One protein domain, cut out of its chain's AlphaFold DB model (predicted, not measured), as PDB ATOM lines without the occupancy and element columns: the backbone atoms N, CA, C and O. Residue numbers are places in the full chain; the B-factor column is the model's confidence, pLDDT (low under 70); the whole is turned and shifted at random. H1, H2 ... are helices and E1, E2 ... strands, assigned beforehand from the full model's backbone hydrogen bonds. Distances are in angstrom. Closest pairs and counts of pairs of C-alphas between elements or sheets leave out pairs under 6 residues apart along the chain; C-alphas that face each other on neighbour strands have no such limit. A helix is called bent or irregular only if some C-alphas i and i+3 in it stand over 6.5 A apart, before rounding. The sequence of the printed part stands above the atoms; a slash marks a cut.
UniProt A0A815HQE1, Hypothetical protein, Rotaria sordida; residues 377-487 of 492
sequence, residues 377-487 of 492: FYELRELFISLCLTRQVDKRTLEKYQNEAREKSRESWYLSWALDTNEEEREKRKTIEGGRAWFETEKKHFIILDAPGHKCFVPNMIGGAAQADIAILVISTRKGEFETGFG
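This is residues 377 to 487 of the 492 residues of the protein "Hypothetical protein" of Rotaria sordida (UniProt A0A815HQE1). A long two-strand hairpin, E1 and E2, has H1 over one of its faces and the last residues of H4 by E2, while H2 and H5 lie at the two far ends of the domain. The long unnamed link of residues 408 to 422 joins H2 to H3, coming as near as 5 A to the mean of the C-alphas, and residues 477 to 483, of which 481 to 483 belong to H5, stick out. The printed part has 111 residues with five named helices and three named strands, in the order H1 H2 H3 E1 E2 H4 E3 H5; the sheet E1 - E2 is antiparallel and the class is mixed, helices and strands. The whole is compact, with a radius of gyration of the C-alphas of 14.7 A, and spans 40 by 39 by 26 A.

H1 is residues 381 to 389, with C-alpha 381 at (-27.513, -36.244, 26.739); it is neither bent nor irregular, but only just: C-alphas 381 and 384 are 6.4 A apart. H2, residues 395 to 407, is 18.4 A long. H3 is residues 423 to 428. E1, residues 436 to 441, is 17.0 A long, and E2, residues 444 to 450, is 19.2 A long, with C-alpha 444 at (-23.378, -14.574, 31.602). H4, residues 455 to 465, is 15.0 A long and irregular, with C-alphas 456 and 459 8.0 A apart. E3 is residues 470 to 472, and H5 is residues 481 to 485, with C-alpha 485 at (-40.789, -42.320, 32.834).

E1 and E2 form a hairpin, antiparallel at 154 degrees between their directions. N 439 and O 446 are 2.9 A apart and N 448 and O 437 2.7 A, both within hydrogen-bond range. The closest C-alphas of H1 and E1 are those of Leu 387 and Phe 439, 6.9 A apart. The closest of E2 and H4 are those of Leu 449 and Gly 464, 6.4 A apart. E3 pairs with no named strand; its C-alpha closest to H4 is that of Ala 471, 7.5 A from that of Ala 465. No helix touches another helix. H2 is apart from E1 and E2, and H3 is apart from E2. In H2, H3 and H5 every O i to N i+4 pair is within hydrogen-bond range; in H4 5 of 7 are, and in H1 2 of 5, beside 4 of 6 O i to N i+3 pairs.

The two C-alphas farthest apart are those of Arg 396 and Gly 487, 41.8 A. The printed part has no cut, and the link from H2 to H3, 15 residues, is long. The mean pLDDT of the printed part is 72.0; 23 residues are under 70, among them residues 377 to 393, and H1 has a mean of 46.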
ATOM      1  N   PHE A 377     -28.548 -28.232  36.187       39.50
ATOM      2  CA  PHE A 377     -28.694 -29.679  36.368       39.50
ATOM      3  C   PHE A 377     -29.451 -30.300  35.184       39.50
ATOM      4  O   PHE A 377     -30.512 -29.783  34.820       39.50
ATOM      5  N   TYR A 378     -28.936 -31.397  34.617       51.84
ATOM      6  CA  TYR A 378     -29.548 -32.079  33.475       51.84
ATOM      7  C   TYR A 378     -29.732 -33.571  33.697       51.84
ATOM      8  O   TYR A 378     -28.792 -34.269  34.061       51.84
ATOM      9  N   GLU A 379     -30.912 -34.059  33.332       43.41
ATOM     10  CA  GLU A 379     -31.082 -35.419  32.834       43.41
ATOM     11  C   GLU A 379     -31.243 -35.319  31.307       43.41
ATOM     12  O   GLU A 379     -32.025 -34.503  30.836       43.41
ATOM     13  N   LEU A 380     -30.500 -36.139  30.554       44.16
ATOM     14  CA  LEU A 380     -30.475 -36.303  29.082       44.16
ATOM     15  C   LEU A 380     -29.484 -35.443  28.253       44.16
ATOM     16  O   LEU A 380     -29.761 -34.344  27.781       44.16
ATOM     17  N   ARG A 381     -28.359 -36.108  27.957       51.78
ATOM     18  CA  ARG A 381     -27.513 -36.244  26.739       51.78
ATOM     19  C   ARG A 381     -27.774 -35.420  25.469       51.78
ATOM     20  O   ARG A 381     -26.824 -35.135  24.747       51.78
ATOM     21  N   GLU A 382     -29.003 -35.022  25.174       44.00
ATOM     22  CA  GLU A 382     -29.344 -34.243  23.968       44.00
ATOM     23  C   GLU A 382     -28.947 -32.761  24.107       44.00
ATOM     24  O   GLU A 382     -28.833 -32.027  23.126       44.00
ATOM     25  N   LEU A 383     -28.668 -32.300  25.330       45.03
ATOM     26  CA  LEU A 383     -28.364 -30.896  25.601       45.03
ATOM     27  C   LEU A 383     -26.931 -30.470  25.235       45.03
ATOM     28  O   LEU A 383     -26.617 -29.276  25.234       45.03
ATOM     29  N   PHE A 384     -26.088 -31.414  24.803       49.16
ATOM     30  CA  PHE A 384     -24.796 -31.105  24.182       49.16
ATOM     31  C   PHE A 384     -24.947 -30.382  22.833       49.16
ATOM     32  O   PHE A 384     -24.024 -29.693  22.403       49.16
ATOM     33  N   ILE A 385     -26.137 -30.428  22.212       46.75
ATOM     34  CA  ILE A 385     -26.479 -29.580  21.060       46.75
ATOM     35  C   ILE A 385     -26.225 -28.099  21.397       46.75
ATOM     36  O   ILE A 385     -25.670 -27.377  20.576       46.75
ATOM     37  N   SER A 386     -26.513 -27.652  22.625       41.75
ATOM     38  CA  SER A 386     -26.254 -26.271  23.063       41.75
ATOM     39  C   SER A 386     -24.755 -25.961  23.230       41.75
ATOM     40  O   SER A 386     -24.294 -24.881  22.852       41.75
ATOM     41  N   LEU A 387     -23.956 -26.920  23.721       48.53
ATOM     42  CA  LEU A 387     -22.502 -26.748  23.878       48.53
ATOM     43  C   LEU A 387     -21.774 -26.726  22.519       48.53
ATOM     44  O   LEU A 387     -20.853 -25.937  22.305       48.53
ATOM     45  N   CYS A 388     -22.230 -27.546  21.568       44.59
ATOM     46  CA  CYS A 388     -21.770 -27.517  20.179       44.59
ATOM     47  C   CYS A 388     -22.175 -26.225  19.455       44.59
ATOM     48  O   CYS A 388     -21.381 -25.680  18.687       44.59
ATOM     49  N   LEU A 389     -23.385 -25.708  19.704       45.44
ATOM     50  CA  LEU A 389     -23.869 -24.456  19.109       45.44
ATOM     51  C   LEU A 389     -23.123 -23.220  19.638       45.44
ATOM     52  O   LEU A 389     -22.944 -22.255  18.898       45.44
ATOM     53  N   THR A 390     -22.626 -23.260  20.878       50.56
ATOM     54  CA  THR A 390     -21.880 -22.155  21.512       50.56
ATOM     55  C   THR A 390     -20.381 -22.124  21.174       50.56
ATOM     56  O   THR A 390     -19.650 -21.312  21.732       50.56
ATOM     57  N   ARG A 391     -19.912 -22.952  20.220       54.59
ATOM     58  CA  ARG A 391     -18.526 -22.962  19.686       54.59
ATOM     59  C   ARG A 391     -17.412 -23.212  20.716       54.59
ATOM     60  O   ARG A 391     -16.255 -22.914  20.446       54.59
ATOM     61  N   GLN A 392     -17.732 -23.790  21.870       60.97
ATOM     62  CA  GLN A 392     -16.753 -24.080  22.930       60.97
ATOM     63  C   GLN A 392     -15.949 -25.369  22.678       60.97
ATOM     64  O   GLN A 392     -14.910 -25.587  23.295       60.97
ATOM     65  N   VAL A 393     -16.420 -26.229  21.772       68.06
ATOM     66  CA  VAL A 393     -15.747 -27.476  21.391       68.06
ATOM     67  C   VAL A 393     -15.255 -27.345  19.959       68.06
ATOM     68  O   VAL A 393     -16.052 -27.175  19.034       68.06
ATOM     69  N   ASP A 394     -13.941 -27.452  19.775       76.38
ATOM     70  CA  ASP A 394     -13.332 -27.411  18.450       76.38
ATOM     71  C   ASP A 394     -13.843 -28.551  17.565       76.38
ATOM     72  O   ASP A 394     -13.933 -29.713  17.980       76.38
ATOM     73  N   LYS A 395     -14.099 -28.226  16.292       78.56
ATOM     74  CA  LYS A 395     -14.557 -29.193  15.280       78.56
ATOM     75  C   LYS A 395     -13.633 -30.408  15.179       78.56
ATOM     76  O   LYS A 395     -14.110 -31.532  15.090       78.56
ATOM     77  N   ARG A 396     -12.320 -30.193  15.293       84.06
ATOM     78  CA  ARG A 396     -11.302 -31.253  15.250       84.06
ATOM     79  C   ARG A 396     -11.462 -32.276  16.377       84.06
ATOM     80  O   ARG A 396     -11.262 -33.471  16.172       84.06
ATOM     81  N   THR A 397     -11.799 -31.819  17.577       81.94
ATOM     82  CA  THR A 397     -11.988 -32.687  18.746       81.94
ATOM     83  C   THR A 397     -13.258 -33.512  18.595       81.94
ATOM     84  O   THR A 397     -13.285 -34.691  18.933       81.94
ATOM     85  N   LEU A 398     -14.292 -32.905  18.014       80.38
ATOM     86  CA  LEU A 398     -15.563 -33.555  17.730       80.38
ATOM     87  C   LEU A 398     -15.432 -34.607  16.615       80.38
ATOM     88  O   LEU A 398     -15.938 -35.715  16.770       80.38
ATOM     89  N   GLU A 399     -14.666 -34.322  15.558       84.62
ATOM     90  CA  GLU A 399     -14.294 -35.298  14.521       84.62
ATOM     91  C   GLU A 399     -13.500 -36.475  15.100       84.62
ATOM     92  O   GLU A 399     -13.745 -37.630  14.746       84.62
ATOM     93  N   LYS A 400     -12.583 -36.211  16.041       87.06
ATOM     94  CA  LYS A 400     -11.864 -37.270  16.759       87.06
ATOM     95  C   LYS A 400     -12.835 -38.177  17.521       87.06
ATOM     96  O   LYS A 400     -12.762 -39.391  17.353       87.06
ATOM     97  N   TYR A 401     -13.769 -37.619  18.295       84.44
ATOM     98  CA  TYR A 401     -14.777 -38.425  18.996       84.44
ATOM     99  C   TYR A 401     -15.689 -39.186  18.038       84.44
ATOM    100  O   TYR A 401     -16.062 -40.319  18.326       84.44
ATOM    101  N   GLN A 402     -16.021 -38.606  16.885       83.50
ATOM    102  CA  GLN A 402     -16.811 -39.280  15.862       83.50
ATOM    103  C   GLN A 402     -16.074 -40.490  15.276       83.50
ATOM    104  O   GLN A 402     -16.679 -41.549  15.113       83.50
ATOM    105  N   ASN A 403     -14.772 -40.364  15.011       88.00
ATOM    106  CA  ASN A 403     -13.950 -41.468  14.519       88.00
ATOM    107  C   ASN A 403     -13.774 -42.563  15.578       88.00
ATOM    108  O   ASN A 403     -14.014 -43.729  15.281       88.00
ATOM    109  N   GLU A 404     -13.463 -42.207  16.827       86.06
ATOM    110  CA  GLU A 404     -13.346 -43.194  17.912       86.06
ATOM    111  C   GLU A 404     -14.690 -43.895  18.196       86.06
ATOM    112  O   GLU A 404     -14.742 -45.095  18.480       86.06
ATOM    113  N   ALA A 405     -15.807 -43.168  18.093       84.06
ATOM    114  CA  ALA A 405     -17.141 -43.741  18.217       84.06
ATOM    115  C   ALA A 405     -17.455 -44.692  17.051       84.06
ATOM    116  O   ALA A 405     -18.035 -45.755  17.278       84.06
ATOM    117  N   ARG A 406     -17.041 -44.352  15.824       85.31
ATOM    118  CA  ARG A 406     -17.168 -45.207  14.634       85.31
ATOM    119  C   ARG A 406     -16.355 -46.490  14.758       85.31
ATOM    120  O   ARG A 406     -16.900 -47.561  14.516       85.31
ATOM    121  N   GLU A 407     -15.107 -46.401  15.209       87.81
ATOM    122  CA  GLU A 407     -14.238 -47.565  15.444       87.81
ATOM    123  C   GLU A 407     -14.838 -48.539  16.464       87.81
ATOM    124  O   GLU A 407     -14.708 -49.753  16.325       87.81
ATOM    125  N   LYS A 408     -15.562 -48.024  17.464       83.94
ATOM    126  CA  LYS A 408     -16.265 -48.851  18.456       83.94
ATOM    127  C   LYS A 408     -17.683 -49.263  18.029       83.94
ATOM    128  O   LYS A 408     -18.442 -49.733  18.882       83.94
ATOM    129  N   SER A 409     -18.061 -49.077  16.758       81.62
ATOM    130  CA  SER A 409     -19.405 -49.339  16.204       81.62
ATOM    131  C   SER A 409     -20.526 -48.627  16.976       81.62
ATOM    132  O   SER A 409     -21.581 -49.191  17.276       81.62
ATOM    133  N   ARG A 410     -20.267 -47.381  17.379       71.12
ATOM    134  CA  ARG A 410     -21.080 -46.560  18.292       71.12
ATOM    135  C   ARG A 410     -21.273 -45.137  17.763       71.12
ATOM    136  O   ARG A 410     -21.293 -44.184  18.535       71.12
ATOM    137  N   GLU A 411     -21.463 -44.991  16.454       69.94
ATOM    138  CA  GLU A 411     -21.516 -43.694  15.762       69.94
ATOM    139  C   GLU A 411     -22.570 -42.716  16.293       69.94
ATOM    140  O   GLU A 411     -22.365 -41.516  16.199       69.94
ATOM    141  N   SER A 412     -23.674 -43.181  16.881       70.44
ATOM    142  CA  SER A 412     -24.725 -42.294  17.402       70.44
ATOM    143  C   SER A 412     -24.385 -41.610  18.735       70.44
ATOM    144  O   SER A 412     -25.147 -40.762  19.186       70.44
ATOM    145  N   TRP A 413     -23.257 -41.949  19.370       68.25
ATOM    146  CA  TRP A 413     -22.944 -41.570  20.759       68.25
ATOM    147  C   TRP A 413     -21.775 -40.595  20.914       68.25
ATOM    148  O   TRP A 413     -21.392 -40.276  22.039       68.25
ATOM    149  N   TYR A 414     -21.210 -40.111  19.808       73.50
ATOM    150  CA  TYR A 414     -20.010 -39.270  19.823       73.50
ATOM    151  C   TYR A 414     -20.176 -37.965  20.624       73.50
ATOM    152  O   TYR A 414     -19.202 -37.476  21.187       73.50
ATOM    153  N   LEU A 415     -21.400 -37.425  20.727       71.81
ATOM    154  CA  LEU A 415     -21.685 -36.211  21.506       71.81
ATOM    155  C   LEU A 415     -21.604 -36.450  23.020       71.81
ATOM    156  O   LEU A 415     -21.065 -35.617  23.742       71.81
ATOM    157  N   SER A 416     -22.068 -37.605  23.507       72.81
ATOM    158  CA  SER A 416     -22.009 -37.947  24.937       72.81
ATOM    159  C   SER A 416     -20.565 -38.067  25.436       72.81
ATOM    160  O   SER A 416     -20.266 -37.736  26.577       72.81
ATOM    161  N   TRP A 417     -19.640 -38.478  24.563       76.25
ATOM    162  CA  TRP A 417     -18.229 -38.704  24.907       76.25
ATOM    163  C   TRP A 417     -17.450 -37.431  25.239       76.25
ATOM    164  O   TRP A 417     -16.335 -37.513  25.760       76.25
ATOM    165  N   ALA A 418     -18.024 -36.267  24.939       74.25
ATOM    166  CA  ALA A 418     -17.446 -34.992  25.317       74.25
ATOM    167  C   ALA A 418     -17.659 -34.654  26.804       74.25
ATOM    168  O   ALA A 418     -16.851 -33.923  27.371       74.25
ATOM    169  N   LEU A 419     -18.712 -35.192  27.434       74.12
ATOM    170  CA  LEU A 419     -18.964 -35.071  28.877       74.12
ATOM    171  C   LEU A 419     -18.527 -36.333  29.632       74.12
ATOM    172  O   LEU A 419     -17.944 -36.226  30.710       74.12
ATOM    173  N   ASP A 420     -18.726 -37.506  29.026       77.06
ATOM    174  CA  ASP A 420     -18.282 -38.797  29.548       77.06
ATOM    175  C   ASP A 420     -16.768 -38.964  29.290       77.06
ATOM    176  O   ASP A 420     -16.335 -39.487  28.254       77.06
ATOM    177  N   THR A 421     -15.929 -38.498  30.218       71.69
ATOM    178  CA  THR A 421     -14.464 -38.674  30.141       71.69
ATOM    179  C   THR A 421     -13.993 -40.067  30.548       71.69
ATOM    180  O   THR A 421     -12.913 -40.480  30.124       71.69
ATOM    181  N   ASN A 422     -14.775 -40.801  31.342       81.19
ATOM    182  CA  ASN A 422     -14.369 -42.110  31.843       81.19
ATOM    183  C   ASN A 422     -14.599 -43.207  30.791       81.19
ATOM    184  O   ASN A 422     -15.654 -43.279  30.157       81.19
ATOM    185  N   GLU A 423     -13.634 -44.118  30.639       80.88
ATOM    186  CA  GLU A 423     -13.758 -45.256  29.714       80.88
ATOM    187  C   GLU A 423     -14.938 -46.166  30.081       80.88
ATOM    188  O   GLU A 423     -15.684 -46.589  29.197       80.88
ATOM    189  N   GLU A 424     -15.189 -46.370  31.379       82.44
ATOM    190  CA  GLU A 424     -16.336 -47.151  31.853       82.44
ATOM    191  C   GLU A 424     -17.690 -46.557  31.439       82.44
ATOM    192  O   GLU A 424     -18.617 -47.305  31.124       82.44
ATOM    193  N   GLU A 425     -17.822 -45.228  31.419       78.31
ATOM    194  CA  GLU A 425     -19.061 -44.540  31.024       78.31
ATOM    195  C   GLU A 425     -19.302 -44.691  29.522       78.31
ATOM    196  O   GLU A 425     -20.405 -45.048  29.088       78.31
ATOM    197  N   ARG A 426     -18.230 -44.542  28.730       80.50
ATOM    198  CA  ARG A 426     -18.236 -44.749  27.275       80.50
ATOM    199  C   ARG A 426     -18.564 -46.193  26.900       80.50
ATOM    200  O   ARG A 426     -19.249 -46.438  25.901       80.50
ATOM    201  N   GLU A 427     -18.106 -47.158  27.694       82.38
ATOM    202  CA  GLU A 427     -18.390 -48.579  27.500       82.38
ATOM    203  C   GLU A 427     -19.815 -48.957  27.905       82.38
ATOM    204  O   GLU A 427     -20.535 -49.550  27.093       82.38
ATOM    205  N   LYS A 428     -20.237 -48.587  29.120       78.06
ATOM    206  CA  LYS A 428     -21.536 -48.954  29.711       78.06
ATOM    207  C   LYS A 428     -22.696 -48.098  29.208       78.06
ATOM    208  O   LYS A 428     -23.848 -48.437  29.479       78.06
ATOM    209  N   ARG A 429     -22.419 -47.012  28.475       71.31
ATOM    210  CA  ARG A 429     -23.423 -46.076  27.937       71.31
ATOM    211  C   ARG A 429     -24.303 -45.476  29.030       71.31
ATOM    212  O   ARG A 429     -25.476 -45.167  28.812       71.31
ATOM    213  N   LYS A 430     -23.748 -45.286  30.222       74.00
ATOM    214  CA  LYS A 430     -24.422 -44.733  31.400       74.00
ATOM    215  C   LYS A 430     -23.442 -43.791  32.078       74.00
ATOM    216  O   LYS A 430     -22.326 -44.201  32.365       74.00
ATOM    217  N   THR A 431     -23.886 -42.566  32.311       72.31
ATOM    218  CA  THR A 431     -23.140 -41.584  33.091       72.31
ATOM    219  C   THR A 431     -23.182 -42.047  34.544       72.31
ATOM    220  O   THR A 431     -24.251 -42.402  35.053       72.31
ATOM    221  N   ILE A 432     -22.016 -42.161  35.172       75.06
ATOM    222  CA  ILE A 432     -21.846 -42.664  36.539       75.06
ATOM    223  C   ILE A 432     -21.519 -41.479  37.442       75.06
ATOM    224  O   ILE A 432     -22.147 -41.300  38.490       75.06
ATOM    225  N   GLU A 433     -20.564 -40.657  37.023       74.62
ATOM    226  CA  GLU A 433     -20.146 -39.437  37.698       74.62
ATOM    227  C   GLU A 433     -20.644 -38.209  36.938       74.62
ATOM    228  O   GLU A 433     -20.732 -38.202  35.716       74.62
ATOM    229  N   GLY A 434     -20.999 -37.152  37.670       69.62
ATOM    230  CA  GLY A 434     -21.515 -35.949  37.029       69.62
ATOM    231  C   GLY A 434     -20.419 -35.175  36.296       69.62
ATOM    232  O   GLY A 434     -19.546 -34.579  36.941       69.62
ATOM    233  N   GLY A 435     -20.472 -35.172  34.963       71.75
ATOM    234  CA  GLY A 435     -19.575 -34.403  34.103       71.75
ATOM    235  C   GLY A 435     -19.754 -32.896  34.303       71.75
ATOM    236  O   GLY A 435     -20.854 -32.414  34.581       71.75
ATOM    237  N   ARG A 436     -18.664 -32.128  34.173       75.50
ATOM    238  CA  ARG A 436     -18.693 -30.661  34.274       75.50
ATOM    239  C   ARG A 436     -18.217 -30.030  32.977       75.50
ATOM    240  O   ARG A 436     -17.081 -30.251  32.571       75.50
ATOM    241  N   ALA A 437     -19.049 -29.185  32.388       73.38
ATOM    242  CA  ALA A 437     -18.689 -28.336  31.258       73.38
ATOM    243  C   ALA A 437     -18.986 -26.873  31.590       73.38
ATOM    244  O   ALA A 437     -19.724 -26.576  32.523       73.38
ATOM    245  N   TRP A 438     -18.412 -25.941  30.843       71.94
ATOM    246  CA  TRP A 438     -18.729 -24.523  30.970       71.94
ATOM    247  C   TRP A 438     -18.942 -23.929  29.584       71.94
ATOM    248  O   TRP A 438     -18.396 -24.418  28.600       71.94
ATOM    249  N   PHE A 439     -19.780 -22.904  29.514       70.94
ATOM    250  CA  PHE A 439     -19.957 -22.096  28.321       70.94
ATOM    251  C   PHE A 439     -20.254 -20.658  28.721       70.94
ATOM    252  O   PHE A 439     -20.642 -20.362  29.852       70.94
ATOM    253  N   GLU A 440     -20.066 -19.748  27.783       70.88
ATOM    254  CA  GLU A 440     -20.281 -18.329  27.999       70.88
ATOM    255  C   GLU A 440     -21.277 -17.800  26.976       70.88
ATOM    256  O   GLU A 440     -21.268 -18.187  25.809       70.88
ATOM    257  N   THR A 441     -22.170 -16.943  27.449       70.06
ATOM    258  CA  THR A 441     -23.082 -16.142  26.632       70.06
ATOM    259  C   THR A 441     -22.673 -14.683  26.757       70.06
ATOM    260  O   THR A 441     -22.004 -14.323  27.722       70.06
ATOM    261  N   GLU A 442     -23.157 -13.820  25.865       72.25
ATOM    262  CA  GLU A 442     -22.849 -12.377  25.870       72.25
ATOM    263  C   GLU A 442     -23.060 -11.689  27.229       72.25
ATOM    264  O   GLU A 442     -22.425 -10.682  27.527       72.25
ATOM    265  N   LYS A 443     -23.968 -12.218  28.058       67.56
ATOM    266  CA  LYS A 443     -24.360 -11.604  29.332       67.56
ATOM    267  C   LYS A 443     -23.883 -12.375  30.562       67.56
ATOM    268  O   LYS A 443     -23.870 -11.803  31.651       67.56
ATOM    269  N   LYS A 444     -23.600 -13.680  30.448       66.19
ATOM    270  CA  LYS A 444     -23.378 -14.574  31.602       66.19
ATOM    271  C   LYS A 444     -22.510 -15.782  31.252       66.19
ATOM    272  O   LYS A 444     -22.665 -16.374  30.185       66.19
ATOM    273  N   HIS A 445     -21.710 -16.220  32.220       71.25
ATOM    274  CA  HIS A 445     -21.070 -17.535  32.201       71.25
ATOM    275  C   HIS A 445     -21.990 -18.582  32.823       71.25
ATOM    276  O   HIS A 445     -22.608 -18.337  33.861       71.25
ATOM    277  N   PHE A 446     -22.016 -19.760  32.218       72.06
ATOM    278  CA  PHE A 446     -22.775 -20.910  32.668       72.06
ATOM    279  C   PHE A 446     -21.854 -22.108  32.849       72.06
ATOM    280  O   PHE A 446     -20.879 -22.306  32.126       72.06
ATOM    281  N   ILE A 447     -22.193 -22.934  33.829       71.50
ATOM    282  CA  ILE A 447     -21.564 -24.230  34.043       71.50
ATOM    283  C   ILE A 447     -22.669 -25.271  33.864       71.50
ATOM    284  O   ILE A 447     -23.789 -25.105  34.337       71.50
ATOM    285  N   ILE A 448     -22.379 -26.321  33.122       74.38
ATOM    286  CA  ILE A 448     -23.260 -27.457  32.902       74.38
ATOM    287  C   ILE A 448     -22.796 -28.577  33.819       74.38
ATOM    288  O   ILE A 448     -21.617 -28.941  33.798       74.38
ATOM    289  N   LEU A 449     -23.723 -29.110  34.613       75.06
ATOM    290  CA  LEU A 449     -23.543 -30.373  35.306       75.06
ATOM    291  C   LEU A 449     -24.406 -31.433  34.636       75.06
ATOM    292  O   LEU A 449     -25.635 -31.365  34.681       75.06
ATOM    293  N   ASP A 450     -23.744 -32.412  34.034       77.50
ATOM    294  CA  ASP A 450     -24.408 -33.616  33.556       77.50
ATOM    295  C   ASP A 450     -24.729 -34.501  34.758       77.50
ATOM    296  O   ASP A 450     -23.843 -34.770  35.574       77.50
ATOM    297  N   ALA A 451     -25.986 -34.902  34.925       74.88
ATOM    298  CA  ALA A 451     -26.393 -35.729  36.048       74.88
ATOM    299  C   ALA A 451     -26.710 -37.158  35.590       74.88
ATOM    300  O   ALA A 451     -27.284 -37.374  34.519       74.88
ATOM    301  N   PRO A 452     -26.358 -38.170  36.399       79.62
ATOM    302  CA  PRO A 452     -26.586 -39.551  36.023       79.62
ATOM    303  C   PRO A 452     -28.069 -39.910  36.149       79.62
ATOM    304  O   PRO A 452     -28.657 -39.788  37.219       79.62
ATOM    305  N   GLY A 453     -28.650 -40.425  35.065       75.25
ATOM    306  CA  GLY A 453     -30.077 -40.758  34.994       75.25
ATOM    307  C   GLY A 453     -30.436 -42.197  35.369       75.25
ATOM    308  O   GLY A 453     -31.485 -42.679  34.976       75.25
ATOM    309  N   HIS A 454     -29.590 -42.945  36.086       79.88
ATOM    310  CA  HIS A 454     -29.904 -44.322  36.513       79.88
ATOM    311  C   HIS A 454     -30.194 -44.386  38.016       79.88
ATOM    312  O   HIS A 454     -29.453 -43.798  38.804       79.88
ATOM    313  N   LYS A 455     -31.177 -45.197  38.438       77.38
ATOM    314  CA  LYS A 455     -31.593 -45.341  39.856       77.38
ATOM    315  C   LYS A 455     -30.430 -45.630  40.819       77.38
ATOM    316  O   LYS A 455     -30.442 -45.192  41.963       77.38
ATOM    317  N   CYS A 456     -29.397 -46.335  40.357       80.75
ATOM    318  CA  CYS A 456     -28.206 -46.641  41.164       80.75
ATOM    319  C   CYS A 456     -27.331 -45.418  41.494       80.75
ATOM    320  O   CYS A 456     -26.549 -45.482  42.438       80.75
ATOM    321  N   PHE A 457     -27.444 -44.325  40.739       81.06
ATOM    322  CA  PHE A 457     -26.567 -43.150  40.834       81.06
ATOM    323  C   PHE A 457     -27.295 -41.893  41.333       81.06
ATOM    324  O   PHE A 457     -26.751 -40.791  41.271       81.06
ATOM    325  N   VAL A 458     -28.486 -42.057  41.921       80.06
ATOM    326  CA  VAL A 458     -29.247 -40.977  42.575       80.06
ATOM    327  C   VAL A 458     -28.407 -40.164  43.581       80.06
ATOM    328  O   VAL A 458     -28.545 -38.943  43.599       80.06
ATOM    329  N   PRO A 459     -27.486 -40.742  44.384       82.19
ATOM    330  CA  PRO A 459     -26.631 -39.937  45.263       82.19
ATOM    331  C   PRO A 459     -25.729 -38.945  44.512       82.19
ATOM    332  O   PRO A 459     -25.571 -37.804  44.945       82.19
ATOM    333  N   ASN A 460     -25.176 -39.357  43.368       80.12
ATOM    334  CA  ASN A 460     -24.312 -38.512  42.538       80.12
ATOM    335  C   ASN A 460     -25.127 -37.395  41.878       80.12
ATOM    336  O   ASN A 460     -24.702 -36.240  41.846       80.12
ATOM    337  N   MET A 461     -26.340 -37.733  41.443       80.62
ATOM    338  CA  MET A 461     -27.332 -36.794  40.938       80.62
ATOM    339  C   MET A 461     -27.694 -35.724  41.983       80.62
ATOM    340  O   MET A 461     -27.619 -34.535  41.692       80.62
ATOM    341  N   ILE A 462     -27.995 -36.119  43.227       80.81
ATOM    342  CA  ILE A 462     -28.287 -35.181  44.327       80.81
ATOM    343  C   ILE A 462     -27.095 -34.247  44.582       80.81
ATOM    344  O   ILE A 462     -27.284 -33.050  44.794       80.81
ATOM    345  N   GLY A 463     -25.868 -34.772  44.528       77.00
ATOM    346  CA  GLY A 463     -24.652 -33.972  44.676       77.00
ATOM    347  C   GLY A 463     -24.494 -32.901  43.591       77.00
ATOM    348  O   GLY A 463     -24.031 -31.801  43.896       77.00
ATOM    349  N   GLY A 464     -24.900 -33.205  42.354       75.00
ATOM    350  CA  GLY A 464     -24.945 -32.247  41.248       75.00
ATOM    351  C   GLY A 464     -26.070 -31.223  41.406       75.00
ATOM    352  O   GLY A 464     -25.826 -30.023  41.312       75.00
ATOM    353  N   ALA A 465     -27.278 -31.678  41.741       73.94
ATOM    354  CA  ALA A 465     -28.440 -30.813  41.952       73.94
ATOM    355  C   ALA A 465     -28.222 -29.807  43.094       73.94
ATOM    356  O   ALA A 465     -28.631 -28.658  42.992       73.94
ATOM    357  N   ALA A 466     -27.524 -30.203  44.162       76.00
ATOM    358  CA  ALA A 466     -27.218 -29.325  45.292       76.00
ATOM    359  C   ALA A 466     -26.279 -28.152  44.940       76.00
ATOM    360  O   ALA A 466     -26.178 -27.204  45.716       76.00
ATOM    361  N   GLN A 467     -25.570 -28.228  43.811       72.19
ATOM    362  CA  GLN A 467     -24.661 -27.182  43.326       72.19
ATOM    363  C   GLN A 467     -25.325 -26.267  42.283       72.19
ATOM    364  O   GLN A 467     -24.691 -25.308  41.848       72.19
ATOM    365  N   ALA A 468     -26.551 -26.590  41.857       70.69
ATOM    366  CA  ALA A 468     -27.255 -25.952  40.755       70.69
ATOM    367  C   ALA A 468     -28.320 -24.973  41.259       70.69
ATOM    368  O   ALA A 468     -29.141 -25.331  42.103       70.69
ATOM    369  N   ASP A 469     -28.349 -23.764  40.695       71.31
ATOM    370  CA  ASP A 469     -29.435 -22.807  40.940       71.31
ATOM    371  C   ASP A 469     -30.638 -23.072  40.011       71.31
ATOM    372  O   ASP A 469     -31.772 -22.697  40.321       71.31
ATOM    373  N   ILE A 470     -30.401 -23.717  38.860       70.50
ATOM    374  CA  ILE A 470     -31.398 -23.982  37.815       70.50
ATOM    375  C   ILE A 470     -31.394 -25.478  37.471       70.50
ATOM    376  O   ILE A 470     -30.344 -26.102  37.323       70.50
ATOM    377  N   ALA A 471     -32.582 -26.059  37.298       71.88
ATOM    378  CA  ALA A 471     -32.754 -27.444  36.865       71.88
ATOM    379  C   ALA A 471     -33.519 -27.507  35.543       71.88
ATOM    380  O   ALA A 471     -34.492 -26.776  35.346       71.88
ATOM    381  N   ILE A 472     -33.078 -28.389  34.649       67.75
ATOM    382  CA  ILE A 472     -33.718 -28.636  33.359       67.75
ATOM    383  C   ILE A 472     -34.137 -30.102  33.318       67.75
ATOM    384  O   ILE A 472     -33.310 -31.009  33.362       67.75
ATOM    385  N   LEU A 473     -35.451 -30.308  33.245       75.12
ATOM    386  CA  LEU A 473     -36.066 -31.619  33.110       75.12
ATOM    387  C   LEU A 473     -36.262 -31.922  31.626       75.12
ATOM    388  O   LEU A 473     -36.949 -31.173  30.929       75.12
ATOM    389  N   VAL A 474     -35.681 -33.020  31.150       70.75
ATOM    390  CA  VAL A 474     -35.869 -33.480  29.773       70.75
ATOM    391  C   VAL A 474     -36.785 -34.694  29.783       70.75
ATOM    392  O   VAL A 474     -36.616 -35.617  30.574       70.75
ATOM    393  N   ILE A 475     -37.769 -34.680  28.891       73.88
ATOM    394  CA  ILE A 475     -38.809 -35.700  28.804       73.88
ATOM    395  C   ILE A 475     -38.782 -36.280  27.390       73.88
ATOM    396  O   ILE A 475     -38.851 -35.530  26.413       73.88
ATOM    397  N   SER A 476     -38.692 -37.608  27.270       75.06
ATOM    398  CA  SER A 476     -38.803 -38.270  25.966       75.06
ATOM    399  C   SER A 476     -40.230 -38.155  25.434       75.06
ATOM    400  O   SER A 476     -41.195 -38.395  26.156       75.06
ATOM    401  N   THR A 477     -40.372 -37.816  24.152       78.75
ATOM    402  CA  THR A 477     -41.666 -37.775  23.449       78.75
ATOM    403  C   THR A 477     -41.968 -39.072  22.697       78.75
ATOM    404  O   THR A 477     -42.970 -39.157  21.985       78.75
ATOM    405  N   ARG A 478     -41.087 -40.079  22.781       73.44
ATOM    406  CA  ARG A 478     -41.287 -41.365  22.106       73.44
ATOM    407  C   ARG A 478     -42.335 -42.187  22.848       73.44
ATOM    408  O   ARG A 478     -42.280 -42.331  24.067       73.44
ATOM    409  N   LYS A 479     -43.267 -42.761  22.082       75.88
ATOM    410  CA  LYS A 479     -44.286 -43.681  22.601       75.88
ATOM    411  C   LYS A 479     -43.605 -44.886  23.247       75.88
ATOM    412  O   LYS A 479     -42.726 -45.487  22.633       75.88
ATOM    413  N   GLY A 480     -44.015 -45.234  24.457       75.88
ATOM    414  CA  GLY A 480     -43.421 -46.279  25.284       75.88
ATOM    415  C   GLY A 480     -42.389 -45.740  26.273       75.88
ATOM    416  O   GLY A 480     -42.406 -46.153  27.425       75.88
ATOM    417  N   GLU A 481     -41.525 -44.805  25.869       75.06
ATOM    418  CA  GLU A 481     -40.502 -44.228  26.758       75.06
ATOM    419  C   GLU A 481     -41.101 -43.198  27.725       75.06
ATOM    420  O   GLU A 481     -40.746 -43.166  28.904       75.06
ATOM    421  N   PHE A 482     -42.042 -42.381  27.241       75.75
ATOM    422  CA  PHE A 482     -42.748 -41.401  28.065       75.75
ATOM    423  C   PHE A 482     -43.501 -42.087  29.210       75.75
ATOM    424  O   PHE A 482     -43.309 -41.766  30.378       75.75
ATOM    425  N   GLU A 483     -44.320 -43.086  28.891       79.25
ATOM    426  CA  GLU A 483     -45.157 -43.791  29.859       79.25
ATOM    427  C   GLU A 483     -44.316 -44.524  30.912       79.25
ATOM    428  O   GLU A 483     -44.698 -44.569  32.082       79.25
ATOM    429  N   THR A 484     -43.143 -45.038  30.522       76.25
ATOM    430  CA  THR A 484     -42.187 -45.643  31.458       76.25
ATOM    431  C   THR A 484     -41.469 -44.632  32.345       76.25
ATOM    432  O   THR A 484     -40.985 -45.023  33.393       76.25
ATOM    433  N   GLY A 485     -41.389 -43.351  31.978       71.38
ATOM    434  CA  GLY A 485     -40.789 -42.320  32.834       71.38
ATOM    435  C   GLY A 485     -41.702 -41.895  33.985       71.38
ATOM    436  O   GLY A 485     -41.236 -41.703  35.101       71.38
ATOM    437  N   PHE A 486     -43.015 -41.824  33.731       72.75
ATOM    438  CA  PHE A 486     -44.026 -41.314  34.676       72.75
ATOM    439  C   PHE A 486     -44.719 -42.398  35.524       72.75
ATOM    440  O   PHE A 486     -45.645 -42.108  36.290       72.75
ATOM    441  N   GLY A 487     -44.313 -43.663  35.389       72.12
ATOM    442  CA  GLY A 487     -44.838 -44.765  36.195       72.12
ATOM    443  C   GLY A 487     -44.516 -44.607  37.689       72.12
ATOM    444  O   GLY A 487     -43.471 -44.089  38.077       72.12
TER     445      GLY A 487